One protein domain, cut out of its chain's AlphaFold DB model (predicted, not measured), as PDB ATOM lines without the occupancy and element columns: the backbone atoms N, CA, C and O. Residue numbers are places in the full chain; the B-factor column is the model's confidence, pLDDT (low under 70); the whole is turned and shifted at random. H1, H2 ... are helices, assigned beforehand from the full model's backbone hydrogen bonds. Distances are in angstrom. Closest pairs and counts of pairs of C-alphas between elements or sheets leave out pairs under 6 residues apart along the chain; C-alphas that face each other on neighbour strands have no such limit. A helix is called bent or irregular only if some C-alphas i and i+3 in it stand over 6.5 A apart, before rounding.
ATOM      1  N   GLU A  74     -86.381  41.880  18.077       96.56
ATOM      2  CA  GLU A  74     -85.392  40.898  17.615       96.56
ATOM      3  C   GLU A  74     -83.992  41.520  17.551       96.56
ATOM      4  O   GLU A  74     -83.017  40.903  17.984       96.56
ATOM      5  N   ARG A  75     -83.896  42.779  17.108       94.25
ATOM      6  CA  ARG A  75     -82.649  43.548  17.127       94.25
ATOM      7  C   ARG A  75     -82.099  43.719  18.547       94.25
ATOM      8  O   ARG A  75     -80.892  43.591  18.745       94.25
ATOM      9  N   LEU A  76     -82.960  43.953  19.545       95.56
ATOM     10  CA  LEU A  76     -82.543  43.969  20.953       95.56
ATOM     11  C   LEU A  76     -81.919  42.626  21.355       95.56
ATOM     12  O   LEU A  76     -80.832  42.604  21.930       95.56
ATOM     13  N   VAL A  77     -82.569  41.508  21.019       95.00
ATOM     14  CA  VAL A  77     -82.069  40.159  21.335       95.00
ATOM     15  C   VAL A  77     -80.703  39.902  20.697       95.00
ATOM     16  O   VAL A  77     -79.808  39.385  21.372       95.00
ATOM     17  N   LEU A  78     -80.516  40.269  19.425       93.00
ATOM     18  CA  LEU A  78     -79.231  40.132  18.731       93.00
ATOM     19  C   LEU A  78     -78.126  40.906  19.454       93.00
ATOM     20  O   LEU A  78     -77.089  40.334  19.795       93.00
ATOM     21  N   HIS A  79     -78.372  42.174  19.782       91.25
ATOM     22  CA  HIS A  79     -77.380  42.991  20.468       91.25
ATOM     23  C   HIS A  79     -77.119  42.551  21.918       91.25
ATOM     24  O   HIS A  79     -75.983  42.669  22.373       91.25
ATOM     25  N   ILE A  80     -78.100  41.982  22.634       91.88
ATOM     26  CA  ILE A  80     -77.870  41.338  23.943       91.88
ATOM     27  C   ILE A  80     -76.928  40.137  23.794       91.88
ATOM     28  O   ILE A  80     -76.021  39.961  24.608       91.88
ATOM     29  N   LYS A  81     -77.124  39.303  22.764       90.38
ATOM     30  CA  LYS A  81     -76.246  38.151  22.494       90.38
ATOM     31  C   LYS A  81     -74.823  38.595  22.157       90.38
ATOM     32  O   LYS A  81     -73.882  38.022  22.697       90.38
ATOM     33  N   ILE A  82     -74.677  39.630  21.326       88.00
ATOM     34  CA  ILE A  82     -73.377  40.242  21.015       88.00
ATOM     35  C   ILE A  82     -72.716  40.738  22.302       88.00
ATOM     36  O   ILE A  82     -71.611  40.309  22.612       88.00
ATOM     37  N   PHE A  83     -73.429  41.540  23.102       85.75
ATOM     38  CA  PHE A  83     -72.923  42.072  24.370       85.75
ATOM     39  C   PHE A  83     -72.415  40.969  25.305       85.75
ATOM     40  O   PHE A  83     -71.326  41.087  25.856       85.75
ATOM     41  N   LYS A  84     -73.164  39.870  25.450       86.19
ATOM     42  CA  LYS A  84     -72.751  38.728  26.280       86.19
ATOM     43  C   LYS A  84     -71.513  38.005  25.753       86.19
ATOM     44  O   LYS A  84     -70.760  37.461  26.553       86.19
ATOM     45  N   LYS A  85     -71.318  37.964  24.432       86.06
ATOM     46  CA  LYS A  85     -70.164  37.307  23.804       86.06
ATOM     47  C   LYS A  85     -68.907  38.173  23.883       86.06
ATOM     48  O   LYS A  85     -67.825  37.642  24.096       86.06
ATOM     49  N   THR A  86     -69.042  39.485  23.696       82.06
ATOM     50  CA  THR A  86     -67.894  40.378  23.490       82.06
ATOM     51  C   THR A  86     -67.578  41.282  24.679       82.06
ATOM     52  O   THR A  86     -66.484  41.832  24.753       82.06
ATOM     53  N   ASN A  87     -68.520  41.464  25.612       72.19
ATOM     54  CA  ASN A  87     -68.490  42.496  26.656       72.19
ATOM     55  C   ASN A  87     -68.342  43.938  26.121       72.19
ATOM     56  O   ASN A  87     -68.073  44.860  26.897       72.19
ATOM     57  N   TYR A  88     -68.534  44.172  24.816       68.94
ATOM     58  CA  TYR A  88     -68.468  45.515  24.247       68.94
ATOM     59  C   TYR A  88     -69.719  46.303  24.589       68.94
ATOM     60  O   TYR A  88     -70.832  45.906  24.250       68.94
ATOM     61  N   LEU A  89     -69.533  47.439  25.266       60.03
ATOM     62  CA  LEU A  89     -70.622  48.308  25.686       60.03
ATOM     63  C   LEU A  89     -71.408  48.791  24.467       60.03
ATOM     64  O   LEU A  89     -71.015  49.729  23.774       60.03
ATOM     65  N   ASN A  90     -72.548  48.156  24.232       66.44
ATOM     66  CA  ASN A  90     -73.331  48.436  23.054       66.44
ATOM     67  C   ASN A  90     -74.191  49.681  23.286       66.44
ATOM     68  O   ASN A  90     -75.323  49.602  23.773       66.44
ATOM     69  N   GLU A  91     -73.644  50.845  22.932       75.50
ATOM     70  CA  GLU A  91     -74.385  52.107  22.964       75.50
ATOM     71  C   GLU A  91     -75.701  52.015  22.173       75.50
ATOM     72  O   GLU A  91     -76.665  52.682  22.542       75.50
ATOM     73  N   THR A  92     -75.791  51.137  21.164       82.31
ATOM     74  CA  THR A  92     -77.019  50.881  20.393       82.31
ATOM     75  C   THR A  92     -78.179  50.435  21.282       82.31
ATOM     76  O   THR A  92     -79.296  50.932  21.130       82.31
ATOM     77  N   ILE A  93     -77.923  49.542  22.248       89.00
ATOM     78  CA  ILE A  93     -78.953  49.026  23.162       89.00
ATOM     79  C   ILE A  93     -79.507  50.162  24.023       89.00
ATOM     80  O   ILE A  93     -80.705  50.431  23.994       89.00
ATOM     81  N   PHE A  94     -78.626  50.834  24.769       89.81
ATOM     82  CA  PHE A  94     -79.020  51.774  25.821       89.81
ATOM     83  C   PHE A  94     -79.403  53.162  25.298       89.81
ATOM     84  O   PHE A  94     -80.210  53.837  25.929       89.81
ATOM     85  N   LYS A  95     -78.845  53.605  24.161       88.94
ATOM     86  CA  LYS A  95     -79.130  54.938  23.602       88.94
ATOM     87  C   LYS A  95     -80.235  54.949  22.554       88.94
ATOM     88  O   LYS A  95     -80.806  56.011  22.331       88.94
ATOM     89  N   PHE A  96     -80.531  53.819  21.909       91.62
ATOM     90  CA  PHE A  96     -81.457  53.803  20.774       91.62
ATOM     91  C   PHE A  96     -82.576  52.775  20.932       91.62
ATOM     92  O   PHE A  96     -83.745  53.152  20.907       91.62
ATOM     93  N   ILE A  97     -82.248  51.495  21.130       95.75
ATOM     94  CA  ILE A  97     -83.250  50.417  21.075       95.75
ATOM     95  C   ILE A  97     -84.167  50.413  22.302       95.75
ATOM     96  O   ILE A  97     -85.385  50.449  22.144       95.75
ATOM     97  N   ILE A  98     -83.602  50.382  23.512       97.31
ATOM     98  CA  ILE A  98     -84.382  50.402  24.760       97.31
ATOM     99  C   ILE A  98     -85.234  51.672  24.875       97.31
ATOM    100  O   ILE A  98     -86.433  51.533  25.113       97.31
ATOM    101  N   PRO A  99     -84.692  52.889  24.660       97.50
ATOM    102  CA  PRO A  99     -85.506  54.097  24.728       97.50
ATOM    103  C   PRO A  99     -86.676  54.091  23.732       97.50
ATOM    104  O   PRO A  99     -87.786  54.473  24.088       97.50
ATOM    105  N   GLU A 100     -86.463  53.600  22.505       97.25
ATOM    106  CA  GLU A 100     -87.537  53.495  21.509       97.25
ATOM    107  C   GLU A 100     -88.603  52.460  21.906       97.25
ATOM    108  O   GLU A 100     -89.795  52.733  21.784       97.25
ATOM    109  N   LEU A 101     -88.204  51.299  22.438       98.56
ATOM    110  CA  LEU A 101     -89.151  50.305  22.957       98.56
ATOM    111  C   LEU A 101     -89.922  50.831  24.173       98.56
ATOM    112  O   LEU A 101     -91.124  50.585  24.276       98.56
ATOM    113  N   ASN A 102     -89.272  51.587  25.062       98.62
ATOM    114  CA  ASN A 102     -89.939  52.223  26.196       98.62
ATOM    115  C   ASN A 102     -91.040  53.179  25.735       98.62
ATOM    116  O   ASN A 102     -92.155  53.123  26.252       98.62
ATOM    117  N   ASP A 103     -90.752  54.011  24.735       98.44
ATOM    118  CA  ASP A 103     -91.737  54.929  24.167       98.44
ATOM    119  C   ASP A 103     -92.900  54.154  23.511       98.44
ATOM    120  O   ASP A 103     -94.071  54.453  23.762       98.44
ATOM    121  N   ILE A 104     -92.603  53.095  22.740       98.38
ATOM    122  CA  ILE A 104     -93.615  52.230  22.097       98.38
ATOM    123  C   ILE A 104     -94.550  51.584  23.125       98.38
ATOM    124  O   ILE A 104     -95.774  51.662  22.981       98.38
ATOM    125  N   TYR A 105     -94.003  50.960  24.171       98.62
ATOM    126  CA  TYR A 105     -94.803  50.301  25.212       98.62
ATOM    127  C   TYR A 105     -95.473  51.281  26.181       98.62
ATOM    128  O   TYR A 105     -96.350  50.875  26.948       98.62
ATOM    129  N   SER A 106     -95.108  52.559  26.099       98.25
ATOM    130  CA  SER A 106     -95.798  53.677  26.747       98.25
ATOM    131  C   SER A 106     -96.843  54.336  25.838       98.25
ATOM    132  O   SER A 106     -97.479  55.302  26.243       98.25
ATOM    133  N   ASN A 107     -97.100  53.761  24.656       96.88
ATOM    134  CA  ASN A 107     -98.106  54.191  23.680       96.88
ATOM    135  C   ASN A 107     -97.818  55.530  22.994       96.88
ATOM    136  O   ASN A 107     -98.749  56.271  22.690       96.88
ATOM    137  N   ILE A 108     -96.553  55.817  22.688       97.25
ATOM    138  CA  ILE A 108     -96.225  56.933  21.799       97.25
ATOM    139  C   ILE A 108     -96.991  56.859  20.471       97.25
ATOM    140  O   ILE A 108     -97.061  55.815  19.813       97.25
ATOM    141  N   GLU A 109     -97.532  57.999  20.051       93.81
ATOM    142  CA  GLU A 109     -98.177  58.165  18.754       93.81
ATOM    143  C   GLU A 109     -97.191  58.766  17.757       93.81
ATOM    144  O   GLU A 109     -96.942  59.970  17.709       93.81
ATOM    145  N   TYR A 110     -96.592  57.907  16.939       94.31
ATOM    146  CA  TYR A 110     -95.680  58.368  15.905       94.31
ATOM    147  C   TYR A 110     -96.420  59.014  14.739       94.31
ATOM    148  O   TYR A 110     -97.366  58.446  14.207       94.31
ATOM    149  N   GLN A 111     -95.897  60.135  14.243       89.44
ATOM    150  CA  GLN A 111     -96.382  60.746  13.002       89.44
ATOM    151  C   GLN A 111     -95.925  59.954  11.765       89.44
ATOM    152  O   GLN A 111     -96.710  59.698  10.855       89.44
ATOM    153  N   SER A 112     -94.665  59.496  11.744       90.12
ATOM    154  CA  SER A 112     -94.106  58.795  10.579       90.12
ATOM    155  C   SER A 112     -94.671  57.378  10.411       90.12
ATOM    156  O   SER A 112     -94.653  56.582  11.355       90.12
ATOM    157  N   GLN A 113     -95.076  57.018   9.186       91.06
ATOM    158  CA  GLN A 113     -95.610  55.683   8.882       91.06
ATOM    159  C   GLN A 113     -94.606  54.563   9.192       91.06
ATOM    160  O   GLN A 113     -94.977  53.527   9.737       91.06
ATOM    161  N   LYS A 114     -93.315  54.801   8.926       90.88
ATOM    162  CA  LYS A 114     -92.224  53.886   9.288       90.88
ATOM    163  C   LYS A 114     -92.278  53.511  10.770       90.88
ATOM    164  O   LYS A 114     -92.314  52.331  11.103       90.88
ATOM    165  N   LYS A 115     -92.294  54.504  11.664       93.06
ATOM    166  CA  LYS A 115     -92.294  54.262  13.114       93.06
ATOM    167  C   LYS A 115     -93.614  53.656  13.597       93.06
ATOM    168  O   LYS A 115     -93.578  52.794  14.469       93.06
ATOM    169  N   LYS A 116     -94.754  54.008  12.986       95.00
ATOM    170  CA  LYS A 116     -96.034  53.314  13.232       95.00
ATOM    171  C   LYS A 116     -95.921  51.815  12.933       95.00
ATOM    172  O   LYS A 116     -96.363  50.999  13.737       95.00
ATOM    173  N   ASN A 117     -95.281  51.451  11.823       95.56
ATOM    174  CA  ASN A 117     -95.107  50.052  11.431       95.56
ATOM    175  C   ASN A 117     -94.117  49.315  12.347       95.56
ATOM    176  O   ASN A 117     -94.409  48.194  12.758       95.56
ATOM    177  N   VAL A 118     -93.013  49.961  12.751       96.12
ATOM    178  CA  VAL A 118     -92.106  49.425  13.790       96.12
ATOM    179  C   VAL A 118     -92.879  49.141  15.079       96.12
ATOM    180  O   VAL A 118     -92.830  48.023  15.588       96.12
ATOM    181  N   ALA A 119     -93.625  50.130  15.582       97.00
ATOM    182  CA  ALA A 119     -94.411  49.996  16.803       97.00
ATOM    183  C   ALA A 119     -95.422  48.849  16.688       97.00
ATOM    184  O   ALA A 119     -95.480  47.999  17.573       97.00
ATOM    185  N   LYS A 120     -96.159  48.768  15.571       97.06
ATOM    186  CA  LYS A 120     -97.140  47.706  15.306       97.06
ATOM    187  C   LYS A 120     -96.530  46.304  15.393       97.06
ATOM    188  O   LYS A 120     -97.170  45.419  15.950       97.06
ATOM    189  N   LEU A 121     -95.316  46.102  14.871       96.94
ATOM    190  CA  LEU A 121     -94.658  44.791  14.885       96.94
ATOM    191  C   LEU A 121     -94.262  44.319  16.286       96.94
ATOM    192  O   LEU A 121     -94.279  43.119  16.537       96.94
ATOM    193  N   VAL A 122     -93.877  45.234  17.178       97.81
ATOM    194  CA  VAL A 122     -93.360  44.859  18.505       97.81
ATOM    195  C   VAL A 122     -94.399  44.967  19.614       97.81
ATOM    196  O   VAL A 122     -94.275  44.275  20.616       97.81
ATOM    197  N   LYS A 123     -95.450  45.778  19.442       97.12
ATOM    198  CA  LYS A 123     -96.458  46.056  20.478       97.12
ATOM    199  C   LYS A 123     -97.086  44.806  21.126       97.12
ATOM    200  O   LYS A 123     -97.288  44.854  22.338       97.12
ATOM    201  N   PRO A 124     -97.348  43.695  20.403       98.12
ATOM    202  CA  PRO A 124     -97.855  42.463  21.019       98.12
ATOM    203  C   PRO A 124     -96.885  41.785  22.004       98.12
ATOM    204  O   PRO A 124     -97.328  41.001  22.833       98.12
ATOM    205  N   PHE A 125     -95.585  42.094  21.948       98.19
ATOM    206  CA  PHE A 125     -94.514  41.334  22.606       98.19
ATOM    207  C   PHE A 125     -93.919  42.042  23.838       98.19
ATOM    208  O   PHE A 125     -92.708  42.025  24.091       98.19
ATOM    209  N   LYS A 126     -94.772  42.725  24.612       98.38
ATOM    210  CA  LYS A 126     -94.348  43.489  25.798       98.38
ATOM    211  C   LYS A 126     -93.704  42.605  26.869       98.38
ATOM    212  O   LYS A 126     -92.720  43.005  27.491       98.38
ATOM    213  N   ASN A 127     -94.223  41.395  27.067       98.25
ATOM    214  CA  ASN A 127     -93.680  40.468  28.058       98.25
ATOM    215  C   ASN A 127     -92.288  39.974  27.646       98.25
ATOM    216  O   ASN A 127     -91.376  39.916  28.468       98.25
ATOM    217  N   GLU A 128     -92.089  39.682  26.366       98.44
ATOM    218  CA  GLU A 128     -90.814  39.281  25.783       98.44
ATOM    219  C   GLU A 128     -89.786  40.407  25.881       98.44
ATOM    220  O   GLU A 128     -88.618  40.148  26.176       98.44
ATOM    221  N   TYR A 129     -90.210  41.665  25.721       98.56
ATOM    222  CA  TYR A 129     -89.359  42.814  26.021       98.56
ATOM    223  C   TYR A 129     -88.871  42.804  27.473       98.56
ATOM    224  O   TYR A 129     -87.670  42.936  27.710       98.56
ATOM    225  N   PHE A 130     -89.751  42.559  28.447       98.31
ATOM    226  CA  PHE A 130     -89.343  42.466  29.852       98.31
ATOM    227  C   PHE A 130     -88.370  41.301  30.089       98.31
ATOM    228  O   PHE A 130     -87.365  41.467  30.787       98.31
ATOM    229  N   GLN A 131     -88.583  40.154  29.435       98.00
ATOM    230  CA  GLN A 131     -87.618  39.048  29.471       98.00
ATOM    231  C   GLN A 131     -86.258  39.455  28.883       98.00
ATOM    232  O   GLN A 131     -85.221  39.119  29.457       98.00
ATOM    233  N   CYS A 132     -86.231  40.238  27.800       96.75
ATOM    234  CA  CYS A 132     -84.986  40.775  27.243       96.75
ATOM    235  C   CYS A 132     -84.252  41.667  28.252       96.75
ATOM    236  O   CYS A 132     -83.041  41.529  28.419       96.75
ATOM    237  N   LEU A 133     -84.969  42.533  28.975       96.19
ATOM    238  CA  LEU A 133     -84.369  43.372  30.018       96.19
ATOM    239  C   LEU A 133     -83.752  42.534  31.146       96.19
ATOM    240  O   LEU A 133     -82.648  42.830  31.599       96.19
ATOM    241  N   LYS A 134     -84.409  41.442  31.556       94.81
ATOM    242  CA  LYS A 134     -83.855  40.502  32.545       94.81
ATOM    243  C   LYS A 134     -82.556  39.853  32.062       94.81
ATOM    244  O   LYS A 134     -81.631  39.681  32.854       94.81
ATOM    245  N   LEU A 135     -82.445  39.543  30.769       93.44
ATOM    246  CA  LEU A 135     -81.235  38.950  30.191       93.44
ATOM    247  C   LEU A 135     -80.008  39.875  30.238       93.44
ATOM    248  O   LEU A 135     -78.899  39.363  30.090       93.44
ATOM    249  N   LEU A 136     -80.174  41.184  30.460       90.25
ATOM    250  CA  LEU A 136     -79.067  42.137  30.617       90.25
ATOM    251  C   LEU A 136     -78.340  42.023  31.969       90.25
ATOM    252  O   LEU A 136     -77.324  42.689  32.155       90.25
ATOM    253  N   ASN A 137     -78.822  41.192  32.902       88.19
ATOM    254  CA  ASN A 137     -78.221  40.990  34.228       88.19
ATOM    255  C   ASN A 137     -78.005  42.312  35.001       88.19
ATOM    256  O   ASN A 137     -76.935  42.572  35.559       88.19
ATOM    257  N   LEU A 138     -79.034  43.167  35.029       90.50
ATOM    258  CA  LEU A 138     -79.025  44.458  35.727       90.50
ATOM    259  C   LEU A 138     -79.093  44.245  37.250       90.50
ATOM    260  O   LEU A 138     -80.161  44.246  37.849       90.50
ATOM    261  N   ASN A 139     -77.937  44.035  37.877       89.56
ATOM    262  CA  ASN A 139     -77.810  43.639  39.283       89.56
ATOM    263  C   ASN A 139     -77.705  44.806  40.289       89.56
ATOM    264  O   ASN A 139     -77.311  44.591  41.431       89.56
ATOM    265  N   SER A 140     -78.035  46.034  39.884       93.44
ATOM    266  CA  SER A 140     -78.080  47.199  40.774       93.44
ATOM    267  C   SER A 140     -79.146  48.199  40.334       93.44
ATOM    268  O   SER A 140     -79.471  48.278  39.145       93.44
ATOM    269  N   LYS A 141     -79.655  49.004  41.275       95.12
ATOM    270  CA  LYS A 141     -80.629  50.073  40.994       95.12
ATOM    271  C   LYS A 141     -80.103  51.028  39.931       95.12
ATOM    272  O   LYS A 141     -80.778  51.252  38.936       95.12
ATOM    273  N   LYS A 142     -78.836  51.441  40.044       91.88
ATOM    274  CA  LYS A 142     -78.157  52.287  39.053       91.88
ATOM    275  C   LYS A 142     -78.161  51.700  37.636       91.88
ATOM    276  O   LYS A 142     -78.343  52.433  36.667       91.88
ATOM    277  N   LYS A 143     -77.960  50.383  37.494       91.81
ATOM    278  CA  LYS A 143     -78.022  49.714  36.184       91.81
ATOM    279  C   LYS A 143     -79.449  49.686  35.643       91.81
ATOM    280  O   LYS A 143     -79.639  49.930  34.453       91.81
ATOM    281  N   VAL A 144     -80.440  49.441  36.500       95.38
ATOM    282  CA  VAL A 144     -81.854  49.513  36.109       95.38
ATOM    283  C   VAL A 144     -82.231  50.933  35.703       95.38
ATOM    284  O   VAL A 144     -82.776  51.115  34.625       95.38
ATOM    285  N   ASP A 145     -81.874  51.955  36.474       94.94
ATOM    286  CA  ASP A 145     -82.203  53.340  36.130       94.94
ATOM    287  C   ASP A 145     -81.603  53.764  34.776       94.94
ATOM    288  O   ASP A 145     -82.203  54.558  34.058       94.94
ATOM    289  N   SER A 146     -80.481  53.169  34.352       92.31
ATOM    290  CA  SER A 146     -79.876  53.465  33.043       92.31
ATOM    291  C   SER A 146     -80.711  53.020  31.829       92.31
ATOM    292  O   SER A 146     -80.515  53.552  30.735       92.31
ATOM    293  N   ILE A 147     -81.648  52.078  32.007       95.00
ATOM    294  CA  ILE A 147     -82.589  51.644  30.957       95.00
ATOM    295  C   ILE A 147     -83.944  52.360  31.029       95.00
ATOM    296  O   ILE A 147     -84.771  52.187  30.134       95.00
ATOM    297  N   LEU A 148     -84.194  53.157  32.071       97.06
ATOM    298  CA  LEU A 148     -85.432  53.919  32.245       97.06
ATOM    299  C   LEU A 148     -85.321  55.257  31.520       97.06
ATOM    300  O   LEU A 148     -85.217  56.320  32.121       97.06
ATOM    301  N   SER A 149     -85.279  55.182  30.197       95.69
ATOM    302  CA  SER A 149     -85.023  56.314  29.313       95.69
ATOM    303  C   SER A 149     -86.064  56.411  28.199       95.69
ATOM    304  O   SER A 149     -86.825  55.475  27.945       95.69
ATOM    305  N   SER A 150     -86.109  57.573  27.554       96.38
ATOM    306  CA  SER A 150     -86.937  57.860  26.380       96.38
ATOM    307  C   SER A 150     -86.035  58.252  25.214       96.38
ATOM    308  O   SER A 150     -84.910  58.724  25.427       96.38
ATOM    309  N   ASN A 151     -86.471  57.991  23.982       94.88
ATOM    310  CA  ASN A 151     -85.681  58.345  22.816       94.88
ATOM    311  C   ASN A 151     -85.749  59.865  22.597       94.88
ATOM    312  O   ASN A 151     -86.806  60.405  22.278       94.88
ATOM    313  N   LYS A 152     -84.597  60.536  22.716       91.00
ATOM    314  CA  LYS A 152     -84.465  61.997  22.575       91.00
ATOM    315  C   LYS A 152     -85.000  62.530  21.250       91.00
ATOM    316  O   LYS A 152     -85.538  63.629  21.202       91.00
ATOM    317  N   ASP A 153     -84.933  61.740  20.180       91.06
ATOM    318  CA  ASP A 153     -85.470  62.150  18.882       91.06
ATOM    319  C   ASP A 153     -86.990  62.355  18.908       91.06
ATOM    320  O   ASP A 153     -87.524  62.969  17.986       91.06
ATOM    321  N   ASN A 154     -87.695  61.834  19.916       93.50
ATOM    322  CA  ASN A 154     -89.139  61.984  20.062       93.50
ATOM    323  C   ASN A 154     -89.533  63.259  20.834       93.50
ATOM    324  O   ASN A 154     -90.706  63.634  20.813       93.50
ATOM    325  N   GLU A 155     -88.573  63.995  21.404       92.12
ATOM    326  CA  GLU A 155     -88.824  65.315  22.008       92.12
ATOM    327  C   GLU A 155     -89.408  66.292  20.978       92.12
ATOM    328  O   GLU A 155     -90.313  67.064  21.290       92.12
ATOM    329  N   LYS A 156     -88.997  66.173  19.708       91.31
ATOM    330  CA  LYS A 156     -89.514  66.984  18.591       91.31
ATOM    331  C   LYS A 156     -91.013  66.812  18.322       91.31
ATOM    332  O   LYS A 156     -91.608  67.654  17.662       91.31
ATOM    333  N   ILE A 157     -91.609  65.712  18.787       91.75
ATOM    334  CA  ILE A 157     -93.056  65.459  18.714       91.75
ATOM    335  C   ILE A 157     -93.719  65.567  20.095       91.75
ATOM    336  O   ILE A 157     -94.818  65.057  20.303       91.75
ATOM    337  N   GLY A 158     -93.049  66.210  21.057       91.75
ATOM    338  CA  GLY A 158     -93.555  66.434  22.409       91.75
ATOM    339  C   GLY A 158     -93.578  65.181  23.286       91.75
ATOM    340  O   GLY A 158     -94.362  65.118  24.238       91.75
ATOM    341  N   TRP A 159     -92.786  64.151  22.969       96.19
ATOM    342  CA  TRP A 159     -92.649  62.961  23.809       96.19
ATOM    343  C   TRP A 159     -91.421  63.058  24.712       96.19
ATOM    344  O   TRP A 159     -90.356  63.466  24.261       96.19
ATOM    345  N   ASN A 160     -91.559  62.681  25.983       93.38
ATOM    346  CA  ASN A 160     -90.485  62.781  26.966       93.38
ATOM    347  C   ASN A 160     -90.524  61.615  27.969       93.38
ATOM    348  O   ASN A 160     -91.442  60.794  27.984       93.38
ATOM    349  N   ILE A 161     -89.517  61.575  28.842       95.06
ATOM    350  CA  ILE A 161     -89.334  60.527  29.853       95.06
ATOM    351  C   ILE A 161     -90.500  60.409  30.852       95.06
ATOM    352  O   ILE A 161     -90.772  59.316  31.349       95.06
ATOM    353  N   GLU A 162     -91.226  61.493  31.130       96.06
ATOM    354  CA  GLU A 162     -92.356  61.491  32.068       96.06
ATOM    355  C   GLU A 162     -93.541  60.682  31.531       96.06
ATOM    356  O   GLU A 162     -94.236  59.999  32.285       96.06
ATOM    357  N   LYS A 163     -93.724  60.662  30.208       97.25
ATOM    358  CA  LYS A 163     -94.774  59.859  29.569       97.25
ATOM    359  C   LYS A 163     -94.544  58.351  29.705       97.25
ATOM    360  O   LYS A 163     -95.490  57.575  29.593       97.25
ATOM    361  N   ASN A 164     -93.323  57.931  30.043       98.00
ATOM    362  CA  ASN A 164     -92.968  56.523  30.227       98.00
ATOM    363  C   ASN A 164     -93.095  56.037  31.684       98.00
ATOM    364  O   ASN A 164     -92.851  54.864  31.970       98.00
ATOM    365  N   GLN A 165     -93.500  56.896  32.627       98.06
ATOM    366  CA  GLN A 165     -93.463  56.582  34.065       98.06
ATOM    367  C   GLN A 165     -94.289  55.350  34.451       98.06
ATOM    368  O   GLN A 165     -93.870  54.569  35.307       98.06
ATOM    369  N   LYS A 166     -95.443  55.130  33.805       98.44
ATOM    370  CA  LYS A 166     -96.250  53.922  34.036       98.44
ATOM    371  C   LYS A 166     -95.465  52.661  33.671       98.44
ATOM    372  O   LYS A 166     -95.368  51.750  34.488       98.44
ATOM    373  N   LEU A 167     -94.852  52.639  32.488       98.62
ATOM    374  CA  LEU A 167     -94.024  51.520  32.045       98.62
ATOM    375  C   LEU A 167     -92.816  51.315  32.965       98.62
ATOM    376  O   LEU A 167     -92.480  50.182  33.291       98.62
ATOM    377  N   PHE A 168     -92.173  52.391  33.422       98.56
ATOM    378  CA  PHE A 168     -91.020  52.284  34.317       98.56
ATOM    379  C   PHE A 168     -91.364  51.633  35.652       98.56
ATOM    380  O   PHE A 168     -90.575  50.830  36.150       98.56
ATOM    381  N   LYS A 169     -92.547  51.915  36.211       98.62
ATOM    382  CA  LYS A 169     -93.040  51.216  37.409       98.62
ATOM    383  C   LYS A 169     -93.196  49.716  37.151       98.62
ATOM    384  O   LYS A 169     -92.751  48.913  37.966       98.62
ATOM    385  N   GLU A 170     -93.752  49.340  36.001       98.62
ATOM    386  CA  GLU A 170     -93.895  47.932  35.605       98.62
ATOM    387  C   GLU A 170     -92.531  47.241  35.426       98.62
ATOM    388  O   GLU A 170     -92.333  46.138  35.934       98.62
ATOM    389  N   ILE A 171     -91.564  47.903  34.777       98.56
ATOM    390  CA  ILE A 171     -90.193  47.392  34.616       98.56
ATOM    391  C   ILE A 171     -89.521  47.207  35.983       98.56
ATOM    392  O   ILE A 171     -88.936  46.153  36.240       98.56
ATOM    393  N   LYS A 172     -89.612  48.204  36.875       98.31
ATOM    394  CA  LYS A 172     -89.038  48.130  38.228       98.31
ATOM    395  C   LYS A 172     -89.629  46.967  39.024       98.31
ATOM    396  O   LYS A 172     -88.871  46.206  39.627       98.31
ATOM    397  N   ALA A 173     -90.949  46.794  38.976       98.31
ATOM    398  CA  ALA A 173     -91.626  45.676  39.624       98.31
ATOM    399  C   ALA A 173     -91.160  44.326  39.051       98.31
ATOM    400  O   ALA A 173     -90.757  43.439  39.804       98.31
ATOM    401  N   PHE A 174     -91.126  44.191  37.721       98.12
ATOM    402  CA  PHE A 174     -90.700  42.964  37.047       98.12
ATOM    403  C   PHE A 174     -89.251  42.569  37.379       98.12
ATOM    404  O   PHE A 174     -88.955  41.395  37.608       98.12
ATOM    405  N   LEU A 175     -88.344  43.549  37.450       97.00
ATOM    406  CA  LEU A 175     -86.927  43.338  37.768       97.00
ATOM    407  C   LEU A 175     -86.632  43.264  39.275       97.00
ATOM    408  O   LEU A 175     -85.465  43.156  39.647       97.00
ATOM    409  N   LYS A 176     -87.657  43.298  40.140       96.81
ATOM    410  CA  LYS A 176     -87.513  43.302  41.608       96.81
ATOM    411  C   LYS A 176     -86.581  44.423  42.096       96.81
ATOM    412  O   LYS A 176     -85.726  44.200  42.951       96.81
ATOM    413  N   TYR A 177     -86.747  45.620  41.531       96.56
ATOM    414  CA  TYR A 177     -85.874  46.781  41.736       96.56
ATOM    415  C   TYR A 177     -85.597  47.100  43.210       96.56
ATOM    416  O   TYR A 177     -84.461  47.414  43.565       96.56
ATOM    417  N   ASP A 178     -86.605  46.994  44.076       95.75
ATOM    418  CA  ASP A 178     -86.466  47.341  45.493       95.75
ATOM    419  C   ASP A 178     -85.490  46.425  46.243       95.75
ATOM    420  O   ASP A 178     -84.832  46.885  47.176       95.75
ATOM    421  N   ASN A 179     -85.300  45.194  45.754       95.31
ATOM    422  CA  ASN A 179     -84.372  44.207  46.308       95.31
ATOM    423  C   ASN A 179     -82.935  44.363  45.779       95.31
ATOM    424  O   ASN A 179     -82.044  43.622  46.195       95.31
ATOM    425  N   LEU A 180     -82.694  45.273  44.828       93.56
ATOM    426  CA  LEU A 180     -81.368  45.475  44.248       93.56
ATOM    427  C   LEU A 180     -80.518  46.425  45.106       93.56
ATOM    428  O   LEU A 180     -81.029  47.420  45.630       93.56
ATOM    429  N   PRO A 181     -79.194  46.203  45.188       92.88
ATOM    430  CA  PRO A 181     -78.290  47.171  45.796       92.88
ATOM    431  C   PRO A 181     -78.235  48.452  44.951       92.88
ATOM    432  O   PRO A 181     -78.407  48.411  43.731       92.88
ATOM    433  N   PHE A 182     -77.936  49.601  45.563       81.75
ATOM    434  CA  PHE A 182     -77.793  50.861  44.815       81.75
ATOM    435  C   PHE A 182     -76.626  50.828  43.802       81.75
ATOM    436  O   PHE A 182     -76.700  51.467  42.752       81.75
ATOM    437  N   GLY A 183     -75.617  49.984  44.051       69.31
ATOM    438  CA  GLY A 183     -74.408  49.831  43.238       69.31
ATOM    439  C   GLY A 183     -73.295  50.779  43.694       69.31
ATOM    440  O   GLY A 183     -73.556  51.934  44.023       69.31
ATOM    441  N   ASN A 184     -72.051  50.299  43.709       62.66
ATOM    442  CA  ASN A 184     -70.898  51.077  44.176       62.66
ATOM    443  C   ASN A 184     -70.322  51.918  43.018       62.66
ATOM    444  O   ASN A 184     -70.311  51.471  41.871       62.66
TER     445      ASN A 184
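Overview. This is residues 74 to 184 of the 238 residues of an uncharacterized protein of Mycoplasma alkalescens 14918 (UniProt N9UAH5). A compact cluster of helices is built round H2, which runs through the middle; H1 folds back beside it as a hairpin, while H3a and H6 cross its last residues on opposite sides. H3 bends so that its arm H3b runs beside H1; the short H4 lies by H6, and the short H5 by H2. The printed part has 111 residues with six named helices, H1 to H6 in chain order, no named strand, class all helix; the radius of gyration of the C-alphas is 13.9 A and the spans are 41 by 29 by 24 A.

Arrangement. Start at H1, residues 74 to 86: its residues 75 to 80 touch residues 92 to 98 of H2, residues 91 to 105, in a hairpin at a shallow tilt of 30 degrees, closest at C-alphas Leu 76 and Ile 97, 6.5 A. H3, residues 113 to 135, was assigned as one helix by its hydrogen bonds but is bent, C-alphas 124 and 127 lying 8.4 A apart, into H3a, residues 113 to 124, and H3b, residues 127 to 135. H3a only just touches H2, with 3 pairs of C-alphas within 8 A, closest Ile 104 and Ala 119, 5.8 A. H3b touches residues 76 to 80 of H1, the same way at a shallow tilt of 9 degrees, closest at C-alphas Val 77 and Cys 132, 6.6 A. Look next at H6, residues 161 to 174: its residues 163 to 167 touch H2, about perpendicular at 85 degrees, closest at C-alphas Asp 103 and Asn 164, 6.4 A. H4, residues 141 to 145, is close but not clearly touching H6; H5, residues 152 to 157, is near H2. Each O i to N i+4 pair is within hydrogen-bond range in H1, H3b and H4; H2 has 9 of 11, H3a 7 of 8, H6 7 of 10, and H5 0 of 2 but 2 of 3 O i to N i+3 pairs.

Along the chain. Find C-alpha 74 at (-85.392, 40.898, 17.615), where H1 begins its 18.5 A; H2 is 20.6 A long, and H6, 19.0 A, ends at C-alpha 174, (-90.700, 42.964, 37.047). H2, H3a and H6 are irregular: C-alphas 95 and 98 are 7.0 A apart, 121 and 124 7.3 A, 163 and 166 7.6 A.

Size, cuts and confidence. The C-alphas of Gln 113 and Asn 184, the two farthest apart, are 43.3 A from each other. The printed part has no cut and no long link; pLDDT is under 70 at residues 88 to 90 and 183 to 184.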